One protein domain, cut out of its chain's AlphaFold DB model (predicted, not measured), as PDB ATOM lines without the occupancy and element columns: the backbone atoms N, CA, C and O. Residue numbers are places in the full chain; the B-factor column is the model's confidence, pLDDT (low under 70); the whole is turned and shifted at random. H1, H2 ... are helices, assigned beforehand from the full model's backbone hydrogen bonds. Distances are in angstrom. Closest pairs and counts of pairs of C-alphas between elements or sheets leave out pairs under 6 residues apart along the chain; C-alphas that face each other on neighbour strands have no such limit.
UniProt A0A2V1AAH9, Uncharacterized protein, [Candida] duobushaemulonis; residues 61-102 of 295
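This is residues 61 to 102 of the 295 residues of an uncharacterized protein of [Candida] duobushaemulonis (UniProt A0A2V1AAH9). The model is an open zigzag of three helices with no packed core: H1, the longest, makes a V with H2, and the short H3 folds back at the far end of H2. Residues 61 to 70 of H1 and the link residues 73 to 78 stick out. The printed part has 42 residues, with H1, H2, H3 in chain order and no named strand, all helix in class. It is only just loose, close to compact, with a radius of gyration of the C-alphas of 11.4 A, and elongated, spanning 34 by 21 by 14 A.

H1, residues 61 to 72, is 16.4 A long from C-alpha 61 at (-1.502, 1.341, 47.148). H2, residues 79 to 88, is 14.3 A long. H3, residues 92 to 97, ends at C-alpha 97 at (-8.623, 25.330, 36.571), 8.6 A from its first C-alpha.

H1 and H2 are close but not clearly touching, their closest C-alphas, of Glu 72 and Lys 79, 7.6 A apart; they run opposite ways at a steep tilt of 58 degrees. H2 and H3 are also close but not clearly touching, Ala 85 to Leu 95 being the closest C-alphas at 7.0 A, and about perpendicular at 77 degrees. H1 and H3 are apart. In H1, H2 and H3 every O i to N i+4 pair is within hydrogen-bond range.

The C-alphas of Cys 62 and Phe 102, the two farthest apart, are 36.0 A apart. The printed part has no cut; H1 to H2 is a short link, H2 to H3 a tight one. Mean pLDDT of the printed part is 79.3, and no printed residue is under 70.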
ATOM      1  N   GLU A  61      -1.640   2.117  48.386       80.81
ATOM      2  CA  GLU A  61      -1.502   1.341  47.148       80.81
ATOM      3  C   GLU A  61      -2.846   0.872  46.566       80.81
ATOM      4  O   GLU A  61      -3.013   0.802  45.345       80.81
ATOM      5  N   CYS A  62      -3.812   0.528  47.424       79.56
ATOM      6  CA  CYS A  62      -5.147   0.113  47.004       79.56
ATOM      7  C   CYS A  62      -5.947   1.308  46.463       79.56
ATOM      8  O   CYS A  62      -6.579   1.186  45.412       79.56
ATOM      9  N   GLY A  63      -5.823   2.480  47.096       78.62
ATOM     10  CA  GLY A  63      -6.393   3.737  46.605       78.62
ATOM     11  C   GLY A  63      -5.841   4.143  45.235       78.62
ATOM     12  O   GLY A  63      -6.614   4.470  44.334       78.62
ATOM     13  N   LEU A  64      -4.525   4.031  45.027       79.38
ATOM     14  CA  LEU A  64      -3.894   4.312  43.732       79.38
ATOM     15  C   LEU A  64      -4.361   3.352  42.629       79.38
ATOM     16  O   LEU A  64      -4.651   3.790  41.516       79.38
ATOM     17  N   LYS A  65      -4.479   2.051  42.930       82.81
ATOM     18  CA  LYS A  65      -5.010   1.059  41.977       82.81
ATOM     19  C   LYS A  65      -6.463   1.339  41.612       82.81
ATOM     20  O   LYS A  65      -6.810   1.263  40.436       82.81
ATOM     21  N   TYR A  66      -7.292   1.678  42.598       84.38
ATOM     22  CA  TYR A  66      -8.686   2.049  42.375       84.38
ATOM     23  C   TYR A  66      -8.796   3.289  41.485       84.38
ATOM     24  O   TYR A  66      -9.510   3.271  40.491       84.38
ATOM     25  N   MET A  67      -8.032   4.338  41.792       80.81
ATOM     26  CA  MET A  67      -8.080   5.601  41.061       80.81
ATOM     27  C   MET A  67      -7.559   5.456  39.627       80.81
ATOM     28  O   MET A  67      -8.163   5.981  38.698       80.81
ATOM     29  N   LYS A  68      -6.496   4.666  39.422       80.94
ATOM     30  CA  LYS A  68      -5.998   4.330  38.083       80.94
ATOM     31  C   LYS A  68      -7.045   3.574  37.264       80.94
ATOM     32  O   LYS A  68      -7.299   3.945  36.126       80.94
ATOM     33  N   ARG A  69      -7.679   2.561  37.859       83.44
ATOM     34  CA  ARG A  69      -8.750   1.796  37.214       83.44
ATOM     35  C   ARG A  69      -9.950   2.679  36.867       83.44
ATOM     36  O   ARG A  69     -10.451   2.599  35.758       83.44
ATOM     37  N   PHE A  70     -10.364   3.546  37.787       83.75
ATOM     38  CA  PHE A  70     -11.474   4.477  37.586       83.75
ATOM     39  C   PHE A  70     -11.218   5.449  36.426       83.75
ATOM     40  O   PHE A  70     -12.110   5.709  35.625       83.75
ATOM     41  N   LEU A  71      -9.988   5.957  36.306       78.50
ATOM     42  CA  LEU A  71      -9.586   6.813  35.190       78.50
ATOM     43  C   LEU A  71      -9.511   6.036  33.864       78.50
ATOM     44  O   LEU A  71      -9.963   6.534  32.838       78.50
ATOM     45  N   GLU A  72      -8.993   4.804  33.878       80.44
ATOM     46  CA  GLU A  72      -8.897   3.938  32.692       80.44
ATOM     47  C   GLU A  72     -10.257   3.423  32.189       80.44
ATOM     48  O   GLU A  72     -10.403   3.186  30.993       80.44
ATOM     49  N   GLU A  73     -11.240   3.249  33.078       83.38
ATOM     50  CA  GLU A  73     -12.612   2.830  32.750       83.38
ATOM     51  C   GLU A  73     -13.507   4.005  32.303       83.38
ATOM     52  O   GLU A  73     -14.638   3.781  31.876       83.38
ATOM     53  N   SER A  74     -13.026   5.252  32.373       78.44
ATOM     54  CA  SER A  74     -13.791   6.415  31.912       78.44
ATOM     55  C   SER A  74     -13.740   6.553  30.383       78.44
ATOM     56  O   SER A  74     -12.684   6.778  29.797       78.44
ATOM     57  N   GLU A  75     -14.892   6.443  29.715       72.38
ATOM     58  CA  GLU A  75     -14.992   6.539  28.244       72.38
ATOM     59  C   GLU A  75     -14.678   7.945  27.704       72.38
ATOM     60  O   GLU A  75     -14.324   8.110  26.539       72.38
ATOM     61  N   SER A  76     -14.788   8.968  28.552       71.88
ATOM     62  CA  SER A  76     -14.619  10.375  28.184       71.88
ATOM     63  C   SER A  76     -13.169  10.868  28.197       71.88
ATOM     64  O   SER A  76     -12.912  11.964  27.704       71.88
ATOM     65  N   LEU A  77     -12.219  10.115  28.772       72.19
ATOM     66  CA  LEU A  77     -10.808  10.510  28.810       72.19
ATOM     67  C   LEU A  77      -9.943   9.587  27.950       72.19
ATOM     68  O   LEU A  77      -9.754   8.408  28.247       72.19
ATOM     69  N   SER A  78      -9.309  10.155  26.925       79.94
ATOM     70  CA  SER A  78      -8.253   9.449  26.203       79.94
ATOM     71  C   SER A  78      -7.014   9.273  27.092       79.94
ATOM     72  O   SER A  78      -6.705  10.099  27.959       79.94
ATOM     73  N   LYS A  79      -6.248   8.198  26.858       78.94
ATOM     74  CA  LYS A  79      -4.966   7.959  27.552       78.94
ATOM     75  C   LYS A  79      -3.972   9.105  27.351       78.94
ATOM     76  O   LYS A  79      -3.184   9.402  28.247       78.94
ATOM     77  N   GLU A  80      -4.035   9.762  26.199       78.69
ATOM     78  CA  GLU A  80      -3.236  10.943  25.877       78.69
ATOM     79  C   GLU A  80      -3.688  12.168  26.679       78.69
ATOM     80  O   GLU A  80      -2.841  12.846  27.258       78.69
ATOM     81  N   GLY A  81      -4.999  12.393  26.817       75.88
ATOM     82  CA  GLY A  81      -5.560  13.476  27.629       75.88
ATOM     83  C   GLY A  81      -5.243  13.327  29.118       75.88
ATOM     84  O   GLY A  81      -4.846  14.293  29.767       75.88
ATOM     85  N   MET A  82      -5.304  12.100  29.651       78.94
ATOM     86  CA  MET A  82      -4.876  11.804  31.026       78.94
ATOM     87  C   MET A  82      -3.394  12.099  31.237       78.94
ATOM     88  O   MET A  82      -3.013  12.727  32.224       78.94
ATOM     89  N   LYS A  83      -2.547  11.655  30.303       81.69
ATOM     90  CA  LYS A  83      -1.107  11.900  30.374       81.69
ATOM     91  C   LYS A  83      -0.809  13.396  30.302       81.69
ATOM     92  O   LYS A  83       0.012  13.873  31.077       81.69
ATOM     93  N   PHE A  84      -1.488  14.129  29.426       81.25
ATOM     94  CA  PHE A  84      -1.348  15.576  29.305       81.25
ATOM     95  C   PHE A  84      -1.728  16.292  30.607       81.25
ATOM     96  O   PHE A  84      -0.904  17.017  31.163       81.25
ATOM     97  N   ALA A  85      -2.916  16.012  31.151       79.44
ATOM     98  CA  ALA A  85      -3.397  16.618  32.391       79.44
ATOM     99  C   ALA A  85      -2.468  16.324  33.581       79.44
ATOM    100  O   ALA A  85      -2.105  17.233  34.316       79.44
ATOM    101  N   LEU A  86      -2.004  15.079  33.734       78.94
ATOM    102  CA  LEU A  86      -1.079  14.698  34.809       78.94
ATOM    103  C   LEU A  86       0.334  15.281  34.638       78.94
ATOM    104  O   LEU A  86       1.061  15.413  35.619       78.94
ATOM    105  N   THR A  87       0.742  15.613  33.410       82.06
ATOM    106  CA  THR A  87       2.056  16.223  33.141       82.06
ATOM    107  C   THR A  87       2.028  17.737  33.367       82.06
ATOM    108  O   THR A  87       3.019  18.304  33.830       82.06
ATOM    109  N   HIS A  88       0.905  18.393  33.059       79.56
ATOM    110  CA  HIS A  88       0.770  19.851  33.122       79.56
ATOM    111  C   HIS A  88       0.115  20.379  34.405       79.56
ATOM    112  O   HIS A  88       0.407  21.508  34.786       79.56
ATOM    113  N   CYS A  89      -0.703  19.585  35.100       81.69
ATOM    114  CA  CYS A  89      -1.314  19.962  36.375       81.69
ATOM    115  C   CYS A  89      -0.593  19.256  37.527       81.69
ATOM    116  O   CYS A  89      -0.701  18.042  37.697       81.69
ATOM    117  N   LYS A  90       0.133  20.023  38.343       82.31
ATOM    118  CA  LYS A  90       0.870  19.512  39.511       82.31
ATOM    119  C   LYS A  90       0.022  19.502  40.779       82.31
ATOM    120  O   LYS A  90       0.393  18.862  41.760       82.31
ATOM    121  N   SER A  91      -1.108  20.207  40.768       85.06
ATOM    122  CA  SER A  91      -2.027  20.316  41.898       85.06
ATOM    123  C   SER A  91      -3.481  20.074  41.485       85.06
ATOM    124  O   SER A  91      -3.867  20.242  40.326       85.06
ATOM    125  N   ARG A  92      -4.317  19.701  42.463       80.81
ATOM    126  CA  ARG A  92      -5.773  19.571  42.276       80.81
ATOM    127  C   ARG A  92      -6.403  20.887  41.819       80.81
ATOM    128  O   ARG A  92      -7.333  20.867  41.024       80.81
ATOM    129  N   GLU A  93      -5.909  22.011  42.331       82.62
ATOM    130  CA  GLU A  93      -6.407  23.338  41.968       82.62
ATOM    131  C   GLU A  93      -6.083  23.684  40.515       82.62
ATOM    132  O   GLU A  93      -6.941  24.205  39.811       82.62
ATOM    133  N   GLU A  94      -4.880  23.355  40.040       80.56
ATOM    134  CA  GLU A  94      -4.509  23.514  38.630       80.56
ATOM    135  C   GLU A  94      -5.342  22.615  37.720       80.56
ATOM    136  O   GLU A  94      -5.778  23.066  36.668       80.56
ATOM    137  N   LEU A  95      -5.611  21.376  38.138       80.88
ATOM    138  CA  LEU A  95      -6.474  20.467  37.386       80.88
ATOM    139  C   LEU A  95      -7.924  20.971  37.334       80.88
ATOM    140  O   LEU A  95      -8.564  20.872  36.297       80.88
ATOM    141  N   ALA A  96      -8.430  21.549  38.426       80.38
ATOM    142  CA  ALA A  96      -9.761  22.156  38.466       80.38
ATOM    143  C   ALA A  96      -9.858  23.441  37.622       80.38
ATOM    144  O   ALA A  96     -10.931  23.767  37.122       80.38
ATOM    145  N   LYS A  97      -8.742  24.163  37.461       81.38
ATOM    146  CA  LYS A  97      -8.623  25.330  36.571       81.38
ATOM    147  C   LYS A  97      -8.361  24.939  35.112       81.38
ATOM    148  O   LYS A  97      -8.496  25.771  34.216       81.38
ATOM    149  N   LEU A  98      -7.977  23.693  34.844       77.06
ATOM    150  CA  LEU A  98      -7.714  23.228  33.489       77.06
ATOM    151  C   LEU A  98      -9.029  23.221  32.697       77.06
ATOM    152  O   LEU A  98      -9.953  22.477  33.010       77.06
ATOM    153  N   GLY A  99      -9.116  24.082  31.684       70.56
ATOM    154  CA  GLY A  99     -10.331  24.261  30.886       70.56
ATOM    155  C   GLY A  99     -11.401  25.151  31.527       70.56
ATOM    156  O   GLY A  99     -12.464  25.309  30.934       70.56
ATOM    157  N   SER A 100     -11.144  25.770  32.690       75.12
ATOM    158  CA  SER A 100     -12.084  26.740  33.278       75.12
ATOM    159  C   SER A 100     -12.131  28.058  32.502       75.12
ATOM    160  O   SER A 100     -13.115  28.787  32.574       75.12
ATOM    161  N   THR A 101     -11.059  28.377  31.778       73.06
ATOM    162  CA  THR A 101     -10.945  29.561  30.922       73.06
ATOM    163  C   THR A 101     -10.671  29.121  29.494       73.06
ATOM    164  O   THR A 101      -9.802  28.278  29.260       73.06
ATOM    165  N   PHE A 102     -11.393  29.707  28.542       70.44
ATOM    166  CA  PHE A 102     -11.129  29.497  27.128       70.44
ATOM    167  C   PHE A 102      -9.773  30.136  26.770       70.44
ATOM    168  O   PHE A 102      -9.530  31.273  27.181       70.44
TER     169      PHE A 102